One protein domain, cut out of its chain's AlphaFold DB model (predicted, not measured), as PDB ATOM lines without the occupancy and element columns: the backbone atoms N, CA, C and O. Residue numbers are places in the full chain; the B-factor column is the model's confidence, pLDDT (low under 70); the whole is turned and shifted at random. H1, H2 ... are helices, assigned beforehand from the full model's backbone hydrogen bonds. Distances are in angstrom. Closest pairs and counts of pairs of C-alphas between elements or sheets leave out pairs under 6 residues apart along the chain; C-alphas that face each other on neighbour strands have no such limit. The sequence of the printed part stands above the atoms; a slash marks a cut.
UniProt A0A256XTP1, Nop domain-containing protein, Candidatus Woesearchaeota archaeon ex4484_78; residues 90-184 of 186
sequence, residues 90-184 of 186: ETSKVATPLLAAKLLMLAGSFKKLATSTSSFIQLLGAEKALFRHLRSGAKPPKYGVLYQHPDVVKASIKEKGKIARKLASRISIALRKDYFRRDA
ATOM      1  N   GLU A  90       7.716  54.288 -26.025       96.25
ATOM      2  CA  GLU A  90       8.016  53.497 -27.221       96.25
ATOM      3  C   GLU A  90       6.733  53.102 -27.950       96.25
ATOM      4  O   GLU A  90       6.662  53.156 -29.180       96.25
ATOM      5  N   THR A  91       5.690  52.753 -27.200       96.69
ATOM      6  CA  THR A  91       4.381  52.410 -27.755       96.69
ATOM      7  C   THR A  91       3.756  53.620 -28.438       96.69
ATOM      8  O   THR A  91       3.222  53.483 -29.539       96.69
ATOM      9  N   SER A  92       3.875  54.813 -27.850       96.69
ATOM     10  CA  SER A  92       3.339  56.057 -28.415       96.69
ATOM     11  C   SER A  92       3.963  56.411 -29.767       96.69
ATOM     12  O   SER A  92       3.242  56.820 -30.676       96.69
ATOM     13  N   LYS A  93       5.266  56.155 -29.956       96.75
ATOM     14  CA  LYS A  93       5.953  56.326 -31.253       96.75
ATOM     15  C   LYS A  93       5.404  55.408 -32.348       96.75
ATOM     16  O   LYS A  93       5.444  55.763 -33.522       96.75
ATOM     17  N   VAL A  94       4.931  54.215 -31.985       97.06
ATOM     18  CA  VAL A  94       4.472  53.199 -32.945       97.06
ATOM     19  C   VAL A  94       2.965  53.258 -33.180       97.06
ATOM     20  O   VAL A  94       2.534  53.083 -34.312       97.06
ATOM     21  N   ALA A  95       2.165  53.452 -32.131       95.62
ATOM     22  CA  ALA A  95       0.707  53.402 -32.191       95.62
ATOM     23  C   ALA A  95       0.050  54.781 -32.323       95.62
ATOM     24  O   ALA A  95      -1.104  54.844 -32.730       95.62
ATOM     25  N   THR A  96       0.750  55.870 -31.996       97.12
ATOM     26  CA  THR A  96       0.211  57.172 -31.556       97.12
ATOM     27  C   THR A  96      -0.286  57.170 -30.100       97.12
ATOM     28  O   THR A  96      -0.843  56.163 -29.647       97.12
ATOM     29  N   PRO A  97      -0.148  58.294 -29.367       96.69
ATOM     30  CA  PRO A  97      -0.542  58.392 -27.956       96.69
ATOM     31  C   PRO A  97      -2.022  58.068 -27.715       96.69
ATOM     32  O   PRO A  97      -2.363  57.249 -26.866       96.69
ATOM     33  N   LEU A  98      -2.921  58.635 -28.526       96.50
ATOM     34  CA  LEU A  98      -4.364  58.423 -28.363       96.50
ATOM     35  C   LEU A  98      -4.782  56.970 -28.629       96.50
ATOM     36  O   LEU A  98      -5.662  56.442 -27.947       96.50
ATOM     37  N   LEU A  99      -4.157  56.297 -29.602       97.56
ATOM     38  CA  LEU A  99      -4.427  54.881 -29.848       97.56
ATOM     39  C   LEU A  99      -3.843  54.005 -28.735       97.56
ATOM     40  O   LEU A  99      -4.505  53.058 -28.319       97.56
ATOM     41  N   ALA A 100      -2.651  54.327 -28.225       97.25
ATOM     42  CA  ALA A 100      -2.042  53.620 -27.101       97.25
ATOM     43  C   ALA A 100      -2.917  53.712 -25.838       97.25
ATOM     44  O   ALA A 100      -3.211  52.687 -25.222       97.25
ATOM     45  N   ALA A 101      -3.439  54.903 -25.523       96.88
ATOM     46  CA  ALA A 101      -4.411  55.104 -24.446       96.88
ATOM     47  C   ALA A 101      -5.651  54.217 -24.622       96.88
ATOM     48  O   ALA A 101      -6.132  53.583 -23.683       96.88
ATOM     49  N   LYS A 102      -6.156  54.123 -25.857       97.38
ATOM     50  CA  LYS A 102      -7.335  53.318 -26.180       97.38
ATOM     51  C   LYS A 102      -7.084  51.817 -26.063       97.38
ATOM     52  O   LYS A 102      -7.962  51.091 -25.604       97.38
ATOM     53  N   LEU A 103      -5.902  51.351 -26.464       97.56
ATOM     54  CA  LEU A 103      -5.481  49.963 -26.265       97.56
ATOM     55  C   LEU A 103      -5.417  49.630 -24.771       97.56
ATOM     56  O   LEU A 103      -5.925  48.589 -24.362       97.56
ATOM     57  N   LEU A 104      -4.853  50.529 -23.959       96.56
ATOM     58  CA  LEU A 104      -4.779  50.370 -22.507       96.56
ATOM     59  C   LEU A 104      -6.171  50.309 -21.869       96.56
ATOM     60  O   LEU A 104      -6.452  49.387 -21.107       96.56
ATOM     61  N   MET A 105      -7.060  51.228 -22.253       96.50
ATOM     62  CA  MET A 105      -8.459  51.247 -21.817       96.50
ATOM     63  C   MET A 105      -9.177  49.925 -22.130       96.50
ATOM     64  O   MET A 105      -9.861  49.382 -21.270       96.50
ATOM     65  N   LEU A 106      -9.011  49.386 -23.343       97.12
ATOM     66  CA  LEU A 106      -9.659  48.133 -23.749       97.12
ATOM     67  C   LEU A 106      -9.050  46.895 -23.089       97.12
ATOM     68  O   LEU A 106      -9.760  45.932 -22.806       97.12
ATOM     69  N   ALA A 107      -7.742  46.899 -22.842       96.00
ATOM     70  CA  ALA A 107      -7.092  45.810 -22.126       96.00
ATOM     71  C   ALA A 107      -7.468  45.798 -20.635       96.00
ATOM     72  O   ALA A 107      -7.542  44.722 -20.036       96.00
ATOM     73  N   GLY A 108      -7.711  46.975 -20.051       95.00
ATOM     74  CA  GLY A 108      -8.093  47.187 -18.654       95.00
ATOM     75  C   GLY A 108      -6.911  47.318 -17.690       95.00
ATOM     76  O   GLY A 108      -7.061  47.896 -16.621       95.00
ATOM     77  N   SER A 109      -5.722  46.827 -18.050       94.94
ATOM     78  CA  SER A 109      -4.495  47.064 -17.281       94.94
ATOM     79  C   SER A 109      -3.256  47.046 -18.168       94.94
ATOM     80  O   SER A 109      -3.218  46.365 -19.199       94.94
ATOM     81  N   PHE A 110      -2.215  47.771 -17.746       94.69
ATOM     82  CA  PHE A 110      -0.971  47.847 -18.512       94.69
ATOM     83  C   PHE A 110      -0.261  46.487 -18.550       94.69
ATOM     84  O   PHE A 110       0.114  46.021 -19.624       94.69
ATOM     85  N   LYS A 111      -0.210  45.775 -17.416       95.44
ATOM     86  CA  LYS A 111       0.355  44.420 -17.334       95.44
ATOM     87  C   LYS A 111      -0.307  43.456 -18.318       95.44
ATOM     88  O   LYS A 111       0.388  42.769 -19.061       95.44
ATOM     89  N   LYS A 112      -1.646  43.422 -18.359       95.88
ATOM     90  CA  LYS A 112      -2.388  42.544 -19.277       95.88
ATOM     91  C   LYS A 112      -2.118  42.905 -20.733       95.88
ATOM     92  O   LYS A 112      -1.957  42.014 -21.563       95.88
ATOM     93  N   LEU A 113      -2.047  44.196 -21.052       96.56
ATOM     94  CA  LEU A 113      -1.725  44.644 -22.401       96.56
ATOM     95  C   LEU A 113      -0.295  44.249 -22.810       96.56
ATOM     96  O   LEU A 113      -0.095  43.758 -23.919       96.56
ATOM     97  N   ALA A 114       0.683  44.397 -21.914       96.44
ATOM     98  CA  ALA A 114       2.082  44.062 -22.170       96.44
ATOM     99  C   ALA A 114       2.329  42.551 -22.331       96.44
ATOM    100  O   ALA A 114       3.149  42.137 -23.154       96.44
ATOM    101  N   THR A 115       1.603  41.708 -21.591       96.00
ATOM    102  CA  THR A 115       1.710  40.242 -21.707       96.00
ATOM    103  C   THR A 115       0.886  39.662 -22.857       96.00
ATOM    104  O   THR A 115       1.092  38.513 -23.243       96.00
ATOM    105  N   SER A 116      -0.012  40.450 -23.453       96.62
ATOM    106  CA  SER A 116      -0.871  40.003 -24.548       96.62
ATOM    107  C   SER A 116      -0.101  39.650 -25.825       96.62
ATOM    108  O   SER A 116       0.951  40.210 -26.152       96.62
ATOM    109  N   THR A 117      -0.661  38.725 -26.603       97.81
ATOM    110  CA  THR A 117      -0.118  38.337 -27.910       97.81
ATOM    111  C   THR A 117      -0.370  39.416 -28.969       97.81
ATOM    112  O   THR A 117      -1.311  40.208 -28.876       97.81
ATOM    113  N   SER A 118       0.443  39.425 -30.030       97.88
ATOM    114  CA  SER A 118       0.238  40.330 -31.175       97.88
ATOM    115  C   SER A 118      -1.138  40.121 -31.834       97.88
ATOM    116  O   SER A 118      -1.812  41.088 -32.182       97.88
ATOM    117  N   SER A 119      -1.613  38.873 -31.939       97.19
ATOM    118  CA  SER A 119      -2.934  38.561 -32.502       97.19
ATOM    119  C   SER A 119      -4.086  39.095 -31.644       97.19
ATOM    120  O   SER A 119      -5.080  39.566 -32.197       97.19
ATOM    121  N   PHE A 120      -3.944  39.088 -30.314       97.06
ATOM    122  CA  PHE A 120      -4.908  39.724 -29.418       97.06
ATOM    123  C   PHE A 120      -4.928  41.244 -29.616       97.06
ATOM    124  O   PHE A 120      -5.988  41.812 -29.859       97.06
ATOM    125  N   ILE A 121      -3.758  41.896 -29.621       98.00
ATOM    126  CA  ILE A 121      -3.635  43.348 -29.858       98.00
ATOM    127  C   ILE A 121      -4.226  43.739 -31.222       98.00
ATOM    128  O   ILE A 121      -4.907  44.756 -31.338       98.00
ATOM    129  N   GLN A 122      -4.020  42.913 -32.254       98.31
ATOM    130  CA  GLN A 122      -4.573  43.135 -33.591       98.31
ATOM    131  C   GLN A 122      -6.106  43.219 -33.581       98.31
ATOM    132  O   GLN A 122      -6.680  44.020 -34.323       98.31
ATOM    133  N   LEU A 123      -6.761  42.385 -32.773       97.94
ATOM    134  CA  LEU A 123      -8.216  42.219 -32.743       97.94
ATOM    135  C   LEU A 123      -8.896  42.944 -31.577       97.94
ATOM    136  O   LEU A 123     -10.122  42.901 -31.484       97.94
ATOM    137  N   LEU A 124      -8.134  43.632 -30.727       97.44
ATOM    138  CA  LEU A 124      -8.660  44.350 -29.572       97.44
ATOM    139  C   LEU A 124      -9.701  45.394 -30.006       97.44
ATOM    140  O   LEU A 124      -9.436  46.213 -30.888       97.44
ATOM    141  N   GLY A 125     -10.896  45.364 -29.421       96.50
ATOM    142  CA  GLY A 125     -12.055  46.175 -29.814       96.50
ATOM    143  C   GLY A 125     -12.908  45.602 -30.958       96.50
ATOM    144  O   GLY A 125     -13.875  46.242 -31.373       96.50
ATOM    145  N   ALA A 126     -12.569  44.428 -31.505       97.50
ATOM    146  CA  ALA A 126     -13.386  43.693 -32.479       97.50
ATOM    147  C   ALA A 126     -14.004  42.410 -31.896       97.50
ATOM    148  O   ALA A 126     -14.434  41.533 -32.650       97.50
ATOM    149  N   GLU A 127     -14.094  42.298 -30.571       95.62
ATOM    150  CA  GLU A 127     -14.527  41.101 -29.847       95.62
ATOM    151  C   GLU A 127     -15.903  40.637 -30.326       95.62
ATOM    152  O   GLU A 127     -16.086  39.469 -30.646       95.62
ATOM    153  N   LYS A 128     -16.861  41.557 -30.503       96.12
ATOM    154  CA  LYS A 128     -18.205  41.220 -31.004       96.12
ATOM    155  C   LYS A 128     -18.171  40.553 -32.387       96.12
ATOM    156  O   LYS A 128     -18.935  39.626 -32.650       96.12
ATOM    157  N   ALA A 129     -17.311  41.029 -33.286       96.75
ATOM    158  CA  ALA A 129     -17.157  40.443 -34.616       96.75
ATOM    159  C   ALA A 129     -16.395  39.111 -34.559       96.75
ATOM    160  O   ALA A 129     -16.743  38.185 -35.289       96.75
ATOM    161  N   LEU A 130     -15.404  39.006 -33.670       96.44
ATOM    162  CA  LEU A 130     -14.644  37.784 -33.429       96.44
ATOM    163  C   LEU A 130     -15.541  36.677 -32.859       96.44
ATOM    164  O   LEU A 130     -15.584  35.588 -33.416       96.44
ATOM    165  N   PHE A 131     -16.331  36.966 -31.827       96.44
ATOM    166  CA  PHE A 131     -17.272  36.009 -31.244       96.44
ATOM    167  C   PHE A 131     -18.348  35.577 -32.240       96.44
ATOM    168  O   PHE A 131     -18.726  34.408 -32.264       96.44
ATOM    169  N   ARG A 132     -18.805  36.480 -33.116       97.31
ATOM    170  CA  ARG A 132     -19.709  36.106 -34.210       97.31
ATOM    171  C   ARG A 132     -19.038  35.143 -35.194       97.31
ATOM    172  O   ARG A 132     -19.668  34.167 -35.577       97.31
ATOM    173  N   HIS A 133     -17.779  35.380 -35.568       96.44
ATOM    174  CA  HIS A 133     -17.014  34.436 -36.391       96.44
ATOM    175  C   HIS A 133     -16.909  33.060 -35.722       96.44
ATOM    176  O   HIS A 133     -17.225  32.063 -36.361       96.44
ATOM    177  N   LEU A 134     -16.547  33.015 -34.437       95.94
ATOM    178  CA  LEU A 134     -16.404  31.762 -33.690       95.94
ATOM    179  C   LEU A 134     -17.730  30.997 -33.552       95.94
ATOM    180  O   LEU A 134     -17.734  29.775 -33.615       95.94
ATOM    181  N   ARG A 135     -18.856  31.703 -33.384       96.69
ATOM    182  CA  ARG A 135     -20.176  31.080 -33.197       96.69
ATOM    183  C   ARG A 135     -20.842  30.652 -34.501       96.69
ATOM    184  O   ARG A 135     -21.524  29.636 -34.521       96.69
ATOM    185  N   SER A 136     -20.728  31.457 -35.557       95.75
ATOM    186  CA  SER A 136     -21.526  31.289 -36.780       95.75
ATOM    187  C   SER A 136     -20.696  31.050 -38.041       95.75
ATOM    188  O   SER A 136     -21.255  31.049 -39.133       95.75
ATOM    189  N   GLY A 137     -19.366  30.973 -37.938       94.81
ATOM    190  CA  GLY A 137     -18.472  30.845 -39.093       94.81
ATOM    191  C   GLY A 137     -18.419  32.080 -40.005       94.81
ATOM    192  O   GLY A 137     -17.863  32.016 -41.099       94.81
ATOM    193  N   ALA A 138     -18.979  33.227 -39.588       95.50
ATOM    194  CA  ALA A 138     -18.934  34.473 -40.365       95.50
ATOM    195  C   ALA A 138     -17.487  34.910 -40.641       95.50
ATOM    196  O   ALA A 138     -16.601  34.548 -39.891       95.50
ATOM    197  N   LYS A 139     -17.205  35.733 -41.657       95.06
ATOM    198  CA  LYS A 139     -15.816  36.154 -41.950       95.06
ATOM    199  C   LYS A 139     -15.122  36.770 -40.711       95.06
ATOM    200  O   LYS A 139     -15.709  37.661 -40.089       95.06
ATOM    201  N   PRO A 140     -13.882  36.357 -40.374       94.75
ATOM    202  CA  PRO A 140     -13.178  36.863 -39.199       94.75
ATOM    203  C   PRO A 140     -12.822  38.351 -39.344       94.75
ATOM    204  O   PRO A 140     -12.500  38.806 -40.453       94.75
ATOM    205  N   PRO A 141     -12.829  39.127 -38.243       97.00
ATOM    206  CA  PRO A 141     -12.309  40.488 -38.260       97.00
ATOM    207  C   PRO A 141     -10.801  40.486 -38.542       97.00
ATOM    208  O   PRO A 141     -10.063  39.621 -38.078       97.00
ATOM    209  N   LYS A 142     -10.330  41.473 -39.311       96.62
ATOM    210  CA  LYS A 142      -8.903  41.618 -39.667       96.62
ATOM    211  C   LYS A 142      -8.150  42.582 -38.753       96.62
ATOM    212  O   LYS A 142      -6.923  42.581 -38.757       96.62
ATOM    213  N   TYR A 143      -8.869  43.437 -38.042       97.12
ATOM    214  CA  TYR A 143      -8.340  44.460 -37.153       97.12
ATOM    215  C   TYR A 143      -9.462  44.930 -36.224       97.12
ATOM    216  O   TYR A 143     -10.631  44.904 -36.615       97.12
ATOM    217  N   GLY A 144      -9.104  45.354 -35.016       97.12
ATOM    218  CA  GLY A 144      -9.986  46.070 -34.101       97.12
ATOM    219  C   GLY A 144      -9.698  47.564 -34.112       97.12
ATOM    220  O   GLY A 144      -9.713  48.196 -35.173       97.12
ATOM    221  N   VAL A 145      -9.393  48.141 -32.950       97.62
ATOM    222  CA  VAL A 145      -9.133  49.585 -32.822       97.62
ATOM    223  C   VAL A 145      -7.929  50.073 -33.616       97.62
ATOM    224  O   VAL A 145      -7.867  51.257 -33.935       97.62
ATOM    225  N   LEU A 146      -7.028  49.176 -34.033       97.81
ATOM    226  CA  LEU A 146      -5.919  49.515 -34.927       97.81
ATOM    227  C   LEU A 146      -6.376  50.096 -36.274       97.81
ATOM    228  O   LEU A 146      -5.582  50.743 -36.949       97.81
ATOM    229  N   TYR A 147      -7.651  49.936 -36.651       97.12
ATOM    230  CA  TYR A 147      -8.230  50.631 -37.805       97.12
ATOM    231  C   TYR A 147      -8.097  52.157 -37.729       97.12
ATOM    232  O   TYR A 147      -8.092  52.811 -38.764       97.12
ATOM    233  N   GLN A 148      -8.000  52.718 -36.521       97.06
ATOM    234  CA  GLN A 148      -7.893  54.160 -36.290       97.06
ATOM    235  C   GLN A 148      -6.478  54.700 -36.542       97.06
ATOM    236  O   GLN A 148      -6.297  55.912 -36.605       97.06
ATOM    237  N   HIS A 149      -5.479  53.825 -36.701       97.88
ATOM    238  CA  HIS A 149      -4.111  54.246 -36.974       97.88
ATOM    239  C   HIS A 149      -4.001  54.901 -38.364       97.88
ATOM    240  O   HIS A 149      -4.499  54.311 -39.331       97.88
ATOM    241  N   PRO A 150      -3.299  56.043 -38.519       96.62
ATOM    242  CA  PRO A 150      -3.185  56.750 -39.798       96.62
ATOM    243  C   PRO A 150      -2.765  55.855 -40.973       96.62
ATOM    244  O   PRO A 150      -3.406  55.877 -42.024       96.62
ATOM    245  N   ASP A 151      -1.754  55.004 -40.779       95.88
ATOM    246  CA  ASP A 151      -1.273  54.079 -41.819       95.88
ATOM    247  C   ASP A 151      -2.327  53.048 -42.248       95.88
ATOM    248  O   ASP A 151      -2.386  52.656 -43.411       95.88
ATOM    249  N   VAL A 152      -3.186  52.606 -41.325       96.75
ATOM    250  CA  VAL A 152      -4.251  51.635 -41.622       96.75
ATOM    251  C   VAL A 152      -5.431  52.326 -42.302       96.75
ATOM    252  O   VAL A 152      -6.040  51.754 -43.207       96.75
ATOM    253  N   VAL A 153      -5.749  53.563 -41.903       96.75
ATOM    254  CA  VAL A 153      -6.804  54.370 -42.534       96.75
ATOM    255  C   VAL A 153      -6.466  54.648 -43.997       96.75
ATOM    256  O   VAL A 153      -7.323  54.409 -44.851       96.75
ATOM    257  N   LYS A 154      -5.230  55.092 -44.268       96.50
ATOM    258  CA  LYS A 154      -4.740  55.485 -45.602       96.50
ATOM    259  C   LYS A 154      -4.580  54.314 -46.575       96.50
ATOM    260  O   LYS A 154      -4.614  54.518 -47.783       96.50
ATOM    261  N   ALA A 155      -4.392  53.099 -46.072       96.38
ATOM    262  CA  ALA A 155      -4.133  51.942 -46.916       96.38
ATOM    263  C   ALA A 155      -5.362  51.431 -47.676       96.38
ATOM    264  O   ALA A 155      -6.509  51.577 -47.240       96.38
ATOM    265  N   SER A 156      -5.115  50.734 -48.788       96.75
ATOM    266  CA  SER A 156      -6.172  50.086 -49.564       96.75
ATOM    267  C   SER A 156      -6.878  48.992 -48.749       96.75
ATOM    268  O   SER A 156      -6.274  48.335 -47.897       96.75
ATOM    269  N   ILE A 157      -8.162  48.736 -49.030       94.12
ATOM    270  CA  ILE A 157      -9.002  47.766 -48.289       94.12
ATOM    271  C   ILE A 157      -8.343  46.377 -48.192       94.12
ATOM    272  O   ILE A 157      -8.446  45.699 -47.164       94.12
ATOM    273  N   LYS A 158      -7.647  45.948 -49.252       94.56
ATOM    274  CA  LYS A 158      -6.952  44.653 -49.306       94.56
ATOM    275  C   LYS A 158      -5.724  44.617 -48.386       94.56
ATOM    276  O   LYS A 158      -5.405  43.562 -47.836       94.56
ATOM    277  N   GLU A 159      -5.064  45.752 -48.181       96.69
ATOM    278  CA  GLU A 159      -3.809  45.869 -47.431       96.69
ATOM    279  C   GLU A 159      -4.003  46.196 -45.954       96.69
ATOM    280  O   GLU A 159      -3.150  45.817 -45.148       96.69
ATOM    281  N   LYS A 160      -5.135  46.803 -45.567       97.00
ATOM    282  CA  LYS A 160      -5.419  47.185 -44.169       97.00
ATOM    283  C   LYS A 160      -5.143  46.059 -43.172       97.00
ATOM    284  O   LYS A 160      -4.520  46.284 -42.142       97.00
ATOM    285  N   GLY A 161      -5.539  44.824 -43.498       96.81
ATOM    286  CA  GLY A 161      -5.277  43.658 -42.644       96.81
ATOM    287  C   GLY A 161      -3.791  43.297 -42.517       96.81
ATOM    288  O   GLY A 161      -3.342  42.924 -41.437       96.81
ATOM    289  N   LYS A 162      -3.011  43.435 -43.599       97.69
ATOM    290  CA  LYS A 162      -1.560  43.185 -43.583       97.69
ATOM    291  C   LYS A 162      -0.842  44.241 -42.740       97.69
ATOM    292  O   LYS A 162       0.016  43.891 -41.934       97.69
ATOM    293  N   ILE A 163      -1.217  45.510 -42.899       97.75
ATOM    294  CA  ILE A 163      -0.629  46.625 -42.149       97.75
ATOM    295  C   ILE A 163      -1.008  46.535 -40.675       97.75
ATOM    296  O   ILE A 163      -0.122  46.608 -39.834       97.75
ATOM    297  N   ALA A 164      -2.279  46.278 -40.353       98.06
ATOM    298  CA  ALA A 164      -2.717  46.108 -38.970       98.06
ATOM    299  C   ALA A 164      -1.976  44.965 -38.260       98.06
ATOM    300  O   ALA A 164      -1.587  45.119 -37.107       98.06
ATOM    301  N   ARG A 165      -1.709  43.847 -38.951       98.25
ATOM    302  CA  ARG A 165      -0.896  42.748 -38.405       98.25
ATOM    303  C   ARG A 165       0.546  43.179 -38.120       98.25
ATOM    304  O   ARG A 165       1.057  42.914 -37.038       98.25
ATOM    305  N   LYS A 166       1.204  43.854 -39.073       98.19
ATOM    306  CA  LYS A 166       2.570  44.381 -38.879       98.19
ATOM    307  C   LYS A 166       2.618  45.382 -37.720       98.19
ATOM    308  O   LYS A 166       3.524  45.324 -36.892       98.19
ATOM    309  N   LEU A 167       1.627  46.270 -37.655       98.12
ATOM    310  CA  LEU A 167       1.480  47.269 -36.607       98.12
ATOM    311  C   LEU A 167       1.303  46.609 -35.234       98.12
ATOM    312  O   LEU A 167       2.042  46.942 -34.316       98.12
ATOM    313  N   ALA A 168       0.408  45.625 -35.110       98.50
ATOM    314  CA  ALA A 168       0.182  44.899 -33.861       98.50
ATOM    315  C   ALA A 168       1.462  44.239 -33.325       98.50
ATOM    316  O   ALA A 168       1.746  44.326 -32.132       98.50
ATOM    317  N   SER A 169       2.282  43.652 -34.204       98.38
ATOM    318  CA  SER A 169       3.560  43.054 -33.800       98.38
ATOM    319  C   SER A 169       4.553  44.095 -33.290       98.38
ATOM    320  O   SER A 169       5.173  43.879 -32.250       98.38
ATOM    321  N   ARG A 170       4.671  45.248 -33.963       98.19
ATOM    322  CA  ARG A 170       5.532  46.353 -33.501       98.19
ATOM    323  C   ARG A 170       5.053  46.915 -32.161       98.19
ATOM    324  O   ARG A 170       5.867  47.120 -31.267       98.19
ATOM    325  N   ILE A 171       3.741  47.102 -32.007       98.12
ATOM    326  CA  ILE A 171       3.115  47.555 -30.757       98.12
ATOM    327  C   ILE A 171       3.383  46.555 -29.629       98.12
ATOM    328  O   ILE A 171       3.761  46.958 -28.540       98.12
ATOM    329  N   SER A 172       3.252  45.253 -29.889       97.94
ATOM    330  CA  SER A 172       3.497  44.206 -28.890       97.94
ATOM    331  C   SER A 172       4.934  44.230 -28.357       97.94
ATOM    332  O   SER A 172       5.151  44.010 -27.169       97.94
ATOM    333  N   ILE A 173       5.923  44.517 -29.208       97.12
ATOM    334  CA  ILE A 173       7.324  44.670 -28.784       97.12
ATOM    335  C   ILE A 173       7.501  45.954 -27.964       97.12
ATOM    336  O   ILE A 173       8.095  45.915 -26.888       97.12
ATOM    337  N   ALA A 174       6.953  47.073 -28.445       97.25
ATOM    338  CA  ALA A 174       7.046  48.365 -27.771       97.25
ATOM    339  C   ALA A 174       6.397  48.347 -26.375       97.25
ATOM    340  O   ALA A 174       7.017  48.788 -25.414       97.25
ATOM    341  N   LEU A 175       5.217  47.734 -26.239       96.81
ATOM    342  CA  LEU A 175       4.513  47.571 -24.963       96.81
ATOM    343  C   LEU A 175       5.332  46.789 -23.939       96.81
ATOM    344  O   LEU A 175       5.403  47.180 -22.778       96.81
ATOM    345  N   ARG A 176       5.956  45.683 -24.362       95.94
ATOM    346  CA  ARG A 176       6.831  44.899 -23.481       95.94
ATOM    347  C   ARG A 176       8.039  45.717 -23.045       95.94
ATOM    348  O   ARG A 176       8.398  45.672 -21.876       95.94
ATOM    349  N   LYS A 177       8.638  46.480 -23.962       95.38
ATOM    350  CA  LYS A 177       9.759  47.367 -23.644       95.38
ATOM    351  C   LYS A 177       9.346  48.446 -22.643       95.38
ATOM    352  O   LYS A 177      10.060  48.633 -21.668       95.38
ATOM    353  N   ASP A 178       8.210  49.108 -22.846       95.12
ATOM    354  CA  ASP A 178       7.727  50.143 -21.924       95.12
ATOM    355  C   ASP A 178       7.390  49.569 -20.538       95.12
ATOM    356  O   ASP A 178       7.759  50.159 -19.528       95.12
ATOM    357  N   TYR A 179       6.730  48.407 -20.476       94.88
ATOM    358  CA  TYR A 179       6.291  47.807 -19.214       94.88
ATOM    359  C   TYR A 179       7.454  47.185 -18.425       94.88
ATOM    360  O   TYR A 179       7.714  47.565 -17.288       94.88
ATOM    361  N   PHE A 180       8.204  46.260 -19.033       92.06
ATOM    362  CA  PHE A 180       9.229  45.499 -18.310       92.06
ATOM    363  C   PHE A 180      10.505  46.297 -18.041       92.06
ATOM    364  O   PHE A 180      11.229  45.979 -17.106       92.06
ATOM    365  N   ARG A 181      10.795  47.346 -18.823       84.31
ATOM    366  CA  ARG A 181      11.923  48.237 -18.518       84.31
ATOM    367  C   ARG A 181      11.623  49.162 -17.336       84.31
ATOM    368  O   ARG A 181      12.561  49.585 -16.673       84.31
ATOM    369  N   ARG A 182      10.347  49.469 -17.075       69.19
ATOM    370  CA  ARG A 182       9.917  50.224 -15.889       69.19
ATOM    371  C   ARG A 182      10.028  49.391 -14.615       69.19
ATOM    372  O   ARG A 182      10.597  49.882 -13.655       69.19
ATOM    373  N   ASP A 183       9.575  48.137 -14.649       58.84
ATOM    374  CA  ASP A 183       9.683  47.208 -13.507       58.84
ATOM    375  C   ASP A 183      11.147  46.816 -13.184       58.84
ATOM    376  O   ASP A 183      11.415  46.248 -12.130       58.84
ATOM    377  N   ALA A 184      12.097  47.095 -14.086       50.47
ATOM    378  CA  ALA A 184      13.524  46.794 -13.927       50.47
ATOM    379  C   ALA A 184      14.358  47.955 -13.344       50.47
ATOM    380  O   ALA A 184      15.580  47.827 -13.248       50.47
TER     381      ALA A 184
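This is residues 90 to 184 of the 186 residues of the protein "Nop domain-containing protein" of Candidatus Woesearchaeota archaeon ex4484_78 (UniProt A0A256XTP1). One long helix, H8, forms a spine with shorter helices packed along it: H1 and H3 toward its last residues, H4 and H6 toward its first, and H7 at its first turn. H2 makes a second level beyond these, apart from H8: it touches H6, and it touches H1 and H3 only at the corner by its links to them, while H5 sits off to one side and touches no helix. The printed part has 95 residues with eight named helices, H1 to H8 in chain order, and no named strand; the class is all helix. It is compact, with a radius of gyration of the C-alphas of 13.3 A, and spans 44 by 29 by 18 A.

The hub is H8, residues 160 to 182, touching five helices. H1, residues 90 to 95, touches it at a shallow tilt of 18 degrees, opposite ways, the closest C-alphas being those of Thr 91 and Ala 174, 4.8 A apart. H3, residues 110 to 115, touches residues 172 to 179 of H8 at a steep tilt of 67 degrees, with C-alphas 114 and 176 closest at 5.0 A. H4, residues 118 to 123, touches residues 164 to 172 at a steep tilt of 57 degrees, with C-alphas 118 and 169 closest at 5.0 A. With one of these three pairs shallow, the helix packing is mostly crossed, only just. H6, residues 145 to 148, touches residues 160 to 168, with C-alphas 146 and 164 closest at 6.2 A. H7, residues 150 to 154, touches residues 160 to 164, with C-alphas 152 and 160 closest at 5.3 A. H2, residues 97 to 107, touches H1 and H3 only at the corner, with closest C-alphas 92 and 100 at 6.1 A and 107 and 113 at 5.5 A; it touches H6 with C-alphas 99 and 148 closest at 7.4 A. H5, residues 127 to 136, is close to H4 but not clearly touching, with C-alphas 123 and 130 closest at 7.8 A. Every O i to N i+4 pair is within hydrogen-bond range in H1, H2, H3, H4, H5 and H7, and 18 of 19 are in H8; H6 is too short for such a pair.

H8 runs 32.3 A from C-alpha 160 at (-5.419, 47.185, -44.169) to C-alpha 182 at (9.917, 50.224, -15.889). H2 is 15.3 A long and H5 13.9 A. H1 begins at C-alpha 90, (8.016, 53.497, -27.221).

The C-alphas farthest apart, those of Ser 136 and Ala 184, are 44.6 A apart. The printed part has no cut and no long link; H5 to H6, eight residues, is short and the other links are tight. Mean pLDDT of the printed part is 95.4, and residues 182 to 184 are under 70.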